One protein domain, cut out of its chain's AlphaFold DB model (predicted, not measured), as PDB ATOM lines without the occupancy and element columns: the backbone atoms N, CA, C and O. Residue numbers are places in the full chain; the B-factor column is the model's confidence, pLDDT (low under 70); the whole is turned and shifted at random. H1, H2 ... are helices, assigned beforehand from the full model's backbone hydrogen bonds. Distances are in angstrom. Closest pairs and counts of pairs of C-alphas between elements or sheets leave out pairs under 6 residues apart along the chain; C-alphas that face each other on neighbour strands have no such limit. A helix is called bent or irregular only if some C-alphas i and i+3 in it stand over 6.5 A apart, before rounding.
ATOM      1  N   PHE A   2     -88.095 -16.680 -39.973       78.62
ATOM      2  CA  PHE A   2     -87.333 -17.939 -39.836       78.62
ATOM      3  C   PHE A   2     -87.803 -18.879 -38.711       78.62
ATOM      4  O   PHE A   2     -87.857 -20.083 -38.923       78.62
ATOM      5  N   SER A   3     -88.202 -18.343 -37.553       84.88
ATOM      6  CA  SER A   3     -88.684 -19.163 -36.428       84.88
ATOM      7  C   SER A   3     -89.973 -19.935 -36.755       84.88
ATOM      8  O   SER A   3     -90.077 -21.112 -36.437       84.88
ATOM      9  N   MET A   4     -90.922 -19.323 -37.476       88.56
ATOM     10  CA  MET A   4     -92.154 -20.026 -37.863       88.56
ATOM     11  C   MET A   4     -91.906 -21.114 -38.899       88.56
ATOM     12  O   MET A   4     -92.449 -22.203 -38.773       88.56
ATOM     13  N   ILE A   5     -91.043 -20.851 -39.881       88.81
ATOM     14  CA  ILE A   5     -90.640 -21.870 -40.858       88.81
ATOM     15  C   ILE A   5     -89.950 -23.033 -40.141       88.81
ATOM     16  O   ILE A   5     -90.234 -24.185 -40.441       88.81
ATOM     17  N   TYR A   6     -89.085 -22.741 -39.166       89.12
ATOM     18  CA  TYR A   6     -88.418 -23.765 -38.370       89.12
ATOM     19  C   TYR A   6     -89.417 -24.630 -37.594       89.12
ATOM     20  O   TYR A   6     -89.339 -25.853 -37.676       89.12
ATOM     21  N   VAL A   7     -90.386 -24.024 -36.900       89.56
ATOM     22  CA  VAL A   7     -91.428 -24.768 -36.171       89.56
ATOM     23  C   VAL A   7     -92.255 -25.626 -37.128       89.56
ATOM     24  O   VAL A   7     -92.414 -26.814 -36.877       89.56
ATOM     25  N   LEU A   8     -92.720 -25.070 -38.248       89.62
ATOM     26  CA  LEU A   8     -93.492 -25.818 -39.247       89.62
ATOM     27  C   LEU A   8     -92.691 -26.960 -39.887       89.62
ATOM     28  O   LEU A   8     -93.258 -27.997 -40.199       89.62
ATOM     29  N   ALA A   9     -91.383 -26.781 -40.081       88.25
ATOM     30  CA  ALA A   9     -90.529 -27.791 -40.699       88.25
ATOM     31  C   ALA A   9     -90.110 -28.906 -39.731       88.25
ATOM     32  O   ALA A   9     -89.860 -30.022 -40.174       88.25
ATOM     33  N   THR A  10     -89.987 -28.612 -38.435       90.44
ATOM     34  CA  THR A  10     -89.441 -29.545 -37.428       90.44
ATOM     35  C   THR A  10     -90.494 -30.132 -36.489       90.44
ATOM     36  O   THR A  10     -90.171 -30.991 -35.672       90.44
ATOM     37  N   THR A  11     -91.754 -29.702 -36.595       90.75
ATOM     38  CA  THR A  11     -92.864 -30.173 -35.755       90.75
ATOM     39  C   THR A  11     -94.117 -30.421 -36.588       90.75
ATOM     40  O   THR A  11     -94.273 -29.859 -37.668       90.75
ATOM     41  N   ASN A  12     -95.060 -31.199 -36.055       92.50
ATOM     42  CA  ASN A  12     -96.346 -31.467 -36.708       92.50
ATOM     43  C   ASN A  12     -97.365 -30.318 -36.565       92.50
ATOM     44  O   ASN A  12     -98.559 -30.531 -36.731       92.50
ATOM     45  N   VAL A  13     -96.939 -29.084 -36.264       92.38
ATOM     46  CA  VAL A  13     -97.856 -27.933 -36.119       92.38
ATOM     47  C   VAL A  13     -98.634 -27.642 -37.407       92.38
ATOM     48  O   VAL A  13     -99.741 -27.117 -37.341       92.38
ATOM     49  N   ALA A  14     -98.106 -28.022 -38.575       91.31
ATOM     50  CA  ALA A  14     -98.826 -27.897 -39.842       91.31
ATOM     51  C   ALA A  14    -100.140 -28.704 -39.876       91.31
ATOM     52  O   ALA A  14    -101.080 -28.282 -40.544       91.31
ATOM     53  N   GLU A  15    -100.252 -29.794 -39.107       94.62
ATOM     54  CA  GLU A  15    -101.488 -30.583 -38.993       94.62
ATOM     55  C   GLU A  15    -102.651 -29.763 -38.410       94.62
ATOM     56  O   GLU A  15    -103.807 -30.026 -38.721       94.62
ATOM     57  N   VAL A  16    -102.371 -28.698 -37.645       94.44
ATOM     58  CA  VAL A  16    -103.402 -27.776 -37.131       94.44
ATOM     59  C   VAL A  16    -104.147 -27.068 -38.269       94.44
ATOM     60  O   VAL A  16    -105.299 -26.674 -38.109       94.44
ATOM     61  N   LEU A  17    -103.537 -26.936 -39.448       93.81
ATOM     62  CA  LEU A  17    -104.206 -26.356 -40.614       93.81
ATOM     63  C   LEU A  17    -105.333 -27.250 -41.156       93.81
ATOM     64  O   LEU A  17    -106.187 -26.749 -41.881       93.81
ATOM     65  N   LYS A  18    -105.373 -28.533 -40.772       95.50
ATOM     66  CA  LYS A  18    -106.435 -29.489 -41.124       95.50
ATOM     67  C   LYS A  18    -107.646 -29.424 -40.180       95.50
ATOM     68  O   LYS A  18    -108.617 -30.142 -40.385       95.50
ATOM     69  N   VAL A  19    -107.630 -28.563 -39.154       95.88
ATOM     70  CA  VAL A  19    -108.748 -28.410 -38.199       95.88
ATOM     71  C   VAL A  19    -110.108 -28.137 -38.869       95.88
ATOM     72  O   VAL A  19    -111.092 -28.681 -38.376       95.88
ATOM     73  N   PRO A  20    -110.222 -27.364 -39.968       96.62
ATOM     74  CA  PRO A  20    -111.504 -27.213 -40.659       96.62
ATOM     75  C   PRO A  20    -112.101 -28.548 -41.133       96.62
ATOM     76  O   PRO A  20    -113.273 -28.787 -40.872       96.62
ATOM     77  N   LEU A  21    -111.286 -29.442 -41.709       95.38
ATOM     78  CA  LEU A  21    -111.720 -30.778 -42.151       95.38
ATOM     79  C   LEU A  21    -112.181 -31.639 -40.970       95.38
ATOM     80  O   LEU A  21    -113.208 -32.302 -41.038       95.38
ATOM     81  N   PHE A  22    -111.457 -31.574 -39.848       96.81
ATOM     82  CA  PHE A  22    -111.868 -32.249 -38.614       96.81
ATOM     83  C   PHE A  22    -113.240 -31.775 -38.126       96.81
ATOM     84  O   PHE A  22    -114.051 -32.588 -37.698       96.81
ATOM     85  N   ILE A  23    -113.502 -30.463 -38.167       96.88
ATOM     86  CA  ILE A  23    -114.792 -29.907 -37.739       96.88
ATOM     87  C   ILE A  23    -115.908 -30.374 -38.675       96.88
ATOM     88  O   ILE A  23    -116.976 -30.720 -38.184       96.88
ATOM     89  N   GLU A  24    -115.667 -30.400 -39.986       95.94
ATOM     90  CA  GLU A  24    -116.635 -30.891 -40.973       95.94
ATOM     91  C   GLU A  24    -117.005 -32.359 -40.705       95.94
ATOM     92  O   GLU A  24    -118.183 -32.643 -40.489       95.94
ATOM     93  N   HIS A  25    -116.019 -33.257 -40.571       95.00
ATOM     94  CA  HIS A  25    -116.267 -34.682 -40.278       95.00
ATOM     95  C   HIS A  25    -116.959 -34.884 -38.921       95.00
ATOM     96  O   HIS A  25    -117.923 -35.638 -38.791       95.00
ATOM     97  N   LEU A  26    -116.543 -34.128 -37.899       96.19
ATOM     98  CA  LEU A  26    -117.164 -34.172 -36.575       96.19
ATOM     99  C   LEU A  26    -118.628 -33.701 -36.586       96.19
ATOM    100  O   LEU A  26    -119.424 -34.171 -35.777       96.19
ATOM    101  N   MET A  27    -118.993 -32.758 -37.458       96.44
ATOM    102  CA  MET A  27    -120.375 -32.282 -37.587       96.44
ATOM    103  C   MET A  27    -121.293 -33.301 -38.267       96.44
ATOM    104  O   MET A  27    -122.501 -33.278 -38.021       96.44
ATOM    105  N   GLU A  28    -120.744 -34.161 -39.120       94.69
ATOM    106  CA  GLU A  28    -121.477 -35.245 -39.780       94.69
ATOM    107  C   GLU A  28    -121.616 -36.477 -38.876       94.69
ATOM    108  O   GLU A  28    -122.552 -37.270 -39.032       94.69
ATOM    109  N   TYR A  29    -120.735 -36.604 -37.883       94.94
ATOM    110  CA  TYR A  29    -120.739 -37.709 -36.942       94.94
ATOM    111  C   TYR A  29    -121.970 -37.686 -36.010       94.94
ATOM    112  O   TYR A  29    -122.241 -36.682 -35.345       94.94
ATOM    113  N   PRO A  30    -122.723 -38.797 -35.893       94.00
ATOM    114  CA  PRO A  30    -123.977 -38.832 -35.135       94.00
ATOM    115  C   PRO A  30    -123.796 -38.877 -33.607       94.00
ATOM    116  O   PRO A  30    -124.777 -38.720 -32.874       94.00
ATOM    117  N   GLY A  31    -122.584 -39.147 -33.123       94.44
ATOM    118  CA  GLY A  31    -122.276 -39.324 -31.706       94.44
ATOM    119  C   GLY A  31    -121.649 -38.098 -31.042       94.44
ATOM    120  O   GLY A  31    -121.683 -36.969 -31.528       94.44
ATOM    121  N   SER A  32    -121.069 -38.327 -29.872       96.31
ATOM    122  CA  SER A  32    -120.319 -37.321 -29.125       96.31
ATOM    123  C   SER A  32    -118.910 -37.116 -29.686       96.31
ATOM    124  O   SER A  32    -118.319 -38.007 -30.289       96.31
ATOM    125  N   VAL A  33    -118.310 -35.961 -29.379       96.00
ATOM    126  CA  VAL A  33    -116.907 -35.658 -29.724       96.00
ATOM    127  C   VAL A  33    -115.946 -36.717 -29.180       96.00
ATOM    128  O   VAL A  33    -114.956 -37.053 -29.817       96.00
ATOM    129  N   THR A  34    -116.224 -37.258 -27.995       96.56
ATOM    130  CA  THR A  34    -115.393 -38.300 -27.389       96.56
ATOM    131  C   THR A  34    -115.483 -39.624 -28.133       96.56
ATOM    132  O   THR A  34    -114.458 -40.274 -28.299       96.56
ATOM    133  N   GLU A  35    -116.674 -40.014 -28.588       95.62
ATOM    134  CA  GLU A  35    -116.858 -41.230 -29.389       95.62
ATOM    135  C   GLU A  35    -116.168 -41.087 -30.743       95.62
ATOM    136  O   GLU A  35    -115.397 -41.966 -31.107       95.62
ATOM    137  N   PHE A  36    -116.322 -39.932 -31.399       95.44
ATOM    138  CA  PHE A  36    -115.611 -39.615 -32.637       95.44
ATOM    139  C   PHE A  36    -114.095 -39.785 -32.485       95.44
ATOM    140  O   PHE A  36    -113.452 -40.434 -33.305       95.44
ATOM    141  N   LEU A  37    -113.516 -39.218 -31.419       95.50
ATOM    142  CA  LEU A  37    -112.078 -39.313 -31.174       95.50
ATOM    143  C   LEU A  37    -111.629 -40.753 -30.917       95.50
ATOM    144  O   LEU A  37    -110.561 -41.133 -31.380       95.50
ATOM    145  N   VAL A  38    -112.408 -41.541 -30.177       94.38
ATOM    146  CA  VAL A  38    -112.077 -42.952 -29.932       94.38
ATOM    147  C   VAL A  38    -112.151 -43.739 -31.235       94.38
ATOM    148  O   VAL A  38    -111.200 -44.429 -31.566       94.38
ATOM    149  N   GLU A  39    -113.224 -43.591 -32.004       92.94
ATOM    150  CA  GLU A  39    -113.404 -44.321 -33.260       92.94
ATOM    151  C   GLU A  39    -112.270 -44.039 -34.251       92.94
ATOM    152  O   GLU A  39    -111.637 -44.971 -34.732       92.94
ATOM    153  N   HIS A  40    -111.919 -42.767 -34.453       93.69
ATOM    154  CA  HIS A  40    -110.957 -42.383 -35.488       93.69
ATOM    155  C   HIS A  40    -109.494 -42.365 -35.014       93.69
ATOM    156  O   HIS A  40    -108.589 -42.445 -35.838       93.69
ATOM    157  N   TYR A  41    -109.209 -42.258 -33.709       93.81
ATOM    158  CA  TYR A  41    -107.827 -42.169 -33.204       93.81
ATOM    159  C   TYR A  41    -107.398 -43.329 -32.297       93.81
ATOM    160  O   TYR A  41    -106.203 -43.438 -32.005       93.81
ATOM    161  N   ASP A  42    -108.304 -44.212 -31.864       92.94
ATOM    162  CA  ASP A  42    -107.961 -45.397 -31.064       92.94
ATOM    163  C   ASP A  42    -107.906 -46.664 -31.926       92.94
ATOM    164  O   ASP A  42    -108.858 -47.435 -32.023       92.94
ATOM    165  N   ASN A  43    -106.748 -46.894 -32.552       85.19
ATOM    166  CA  ASN A  43    -106.467 -48.095 -33.349       85.19
ATOM    167  C   ASN A  43    -107.541 -48.387 -34.423       85.19
ATOM    168  O   ASN A  43    -107.945 -49.544 -34.620       85.19
ATOM    169  N   HIS A  44    -107.968 -47.321 -35.115       86.56
ATOM    170  CA  HIS A  44    -108.965 -47.360 -36.184       86.56
ATOM    171  C   HIS A  44    -108.635 -48.430 -37.228       86.56
ATOM    172  O   HIS A  44    -107.476 -48.603 -37.621       86.56
ATOM    173  N   GLN A  45    -109.651 -49.174 -37.655       88.25
ATOM    174  CA  GLN A  45    -109.515 -50.208 -38.680       88.25
ATOM    175  C   GLN A  45    -110.097 -49.699 -39.998       88.25
ATOM    176  O   GLN A  45    -111.067 -48.955 -39.962       88.25
ATOM    177  N   PRO A  46    -109.571 -50.135 -41.155       90.00
ATOM    178  CA  PRO A  46    -110.127 -49.737 -42.441       90.00
ATOM    179  C   PRO A  46    -111.615 -50.065 -42.570       90.00
ATOM    180  O   PRO A  46    -112.017 -51.229 -42.475       90.00
ATOM    181  N   ASP A  47    -112.403 -49.035 -42.838       90.00
ATOM    182  CA  ASP A  47    -113.845 -49.066 -43.037       90.00
ATOM    183  C   ASP A  47    -114.241 -48.299 -44.316       90.00
ATOM    184  O   ASP A  47    -113.491 -48.282 -45.297       90.00
ATOM    185  N   ALA A  48    -115.471 -47.783 -44.376       89.00
ATOM    186  CA  ALA A  48    -116.047 -47.235 -45.602       89.00
ATOM    187  C   ALA A  48    -115.489 -45.850 -45.970       89.00
ATOM    188  O   ALA A  48    -115.415 -45.528 -47.157       89.00
ATOM    189  N   ASP A  49    -115.102 -45.059 -44.976       90.62
ATOM    190  CA  ASP A  49    -114.574 -43.696 -45.070       90.62
ATOM    191  C   ASP A  49    -113.085 -43.603 -44.720       90.62
ATOM    192  O   ASP A  49    -112.525 -42.510 -44.689       90.62
ATOM    193  N   TRP A  50    -112.401 -44.750 -44.632       91.62
ATOM    194  CA  TRP A  50    -110.958 -44.864 -44.420       91.62
ATOM    195  C   TRP A  50    -110.101 -43.840 -45.180       91.62
ATOM    196  O   TRP A  50    -109.142 -43.309 -44.619       91.62
ATOM    197  N   GLU A  51    -110.406 -43.574 -46.458       91.44
ATOM    198  CA  GLU A  51    -109.677 -42.588 -47.272       91.44
ATOM    199  C   GLU A  51    -109.811 -41.163 -46.717       91.44
ATOM    200  O   GLU A  51    -108.816 -40.444 -46.646       91.44
ATOM    201  N   THR A  52    -111.013 -40.779 -46.291       91.12
ATOM    202  CA  THR A  52    -111.312 -39.482 -45.676       91.12
ATOM    203  C   THR A  52    -110.693 -39.382 -44.284       91.12
ATOM    204  O   THR A  52    -110.112 -38.351 -43.940       91.12
ATOM    205  N   ASP A  53    -110.687 -40.476 -43.523       93.94
ATOM    206  CA  ASP A  53    -110.055 -40.521 -42.201       93.94
ATOM    207  C   ASP A  53    -108.546 -40.282 -42.263       93.94
ATOM    208  O   ASP A  53    -107.982 -39.618 -41.390       93.94
ATOM    209  N   GLN A  54    -107.877 -40.742 -43.332       92.06
ATOM    210  CA  GLN A  54    -106.442 -40.491 -43.523       92.06
ATOM    211  C   GLN A  54    -106.110 -38.991 -43.623       92.06
ATOM    212  O   GLN A  54    -104.950 -38.612 -43.416       92.06
ATOM    213  N   GLU A  55    -107.084 -38.149 -43.978       93.31
ATOM    214  CA  GLU A  55    -106.916 -36.701 -44.117       93.31
ATOM    215  C   GLU A  55    -107.093 -35.950 -42.792       93.31
ATOM    216  O   GLU A  55    -106.706 -34.778 -42.702       93.31
TER     217      GLU A  55
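What this domain is: This is residues 2 to 55 of the 113 residues of an uncharacterized protein of Chryseobacterium balustinum (UniProt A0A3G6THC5). The model is a loose hook: H1 and the long, kinked H2 follow one another along the longest axis, and beyond the far end of H2 the chain folds back through H3 and H4, which lie beside the later part of H2. The helices meet at few points, and residues 5 to 12, of which 5 to 10 belong to H1, stick out at the other end. The printed part has 54 residues with four named helices in the order H1, H2, H3, H4 and no named strand, and its class is all helix. It is loose, with a radius of gyration of the C-alphas of 13.9 A, and its C-alphas span 42 by 21 by 17 A.

Where its parts are: Find C-alpha 2 at (-87.333, -17.939, -39.836); from there H1 runs over residues 2 to 10, 12.0 A from first to last C-alpha. H2, residues 12 to 28, begins at C-alpha 12 at (-96.346, -31.467, -36.708) and is 25.6 A long. Look near residue 19 for its kink of 48 degrees; H2 is irregular there, with C-alphas 17 and 20 standing 7.3 A apart. H3 follows at residues 33 to 41, 11.7 A long. H4, residues 50 to 53, is 5.0 A long and ends at C-alpha 53 at (-110.055, -40.521, -42.201).

How they stand to each other: Begin with H1 and H2, which are close but not clearly touching; their closest C-alphas, those of Leu 8 and Ala 14, are 5.8 A apart. They run the same way at a steep tilt of 66 degrees. Go on to H3, close to H2 but not clearly touching it, where the closest C-alphas, those of Leu 26 and Phe 36, are 6.9 A apart. These two run opposite ways at a steep tilt of 59 degrees. H3 and H4 are close but not clearly touching, with the C-alphas of His 40 and Asp 53 the closest at 7.0 A. H2 and H4 are near each other, with 5 pairs of C-alphas within 10 A. H1 is apart from H3 and from H4. In H1 and H3 every O i to N i+4 pair is within hydrogen-bond range; in H2 it is 7 of 13, and H4 is too short for such a pair.

The domain as a whole: Look at Phe 2 and Pro 30, whose C-alphas are the two farthest apart, at 42.4 A. The printed part has no cut. The links from H1 to H2 and from H2 to H3 are tight, and the link from H3 to H4, 8 residues, is short. Residues 27 to 35, of which 33 to 35 belong to H3, also stand free. The mean pLDDT of the printed part is 92.5, and no printed residue is under 70.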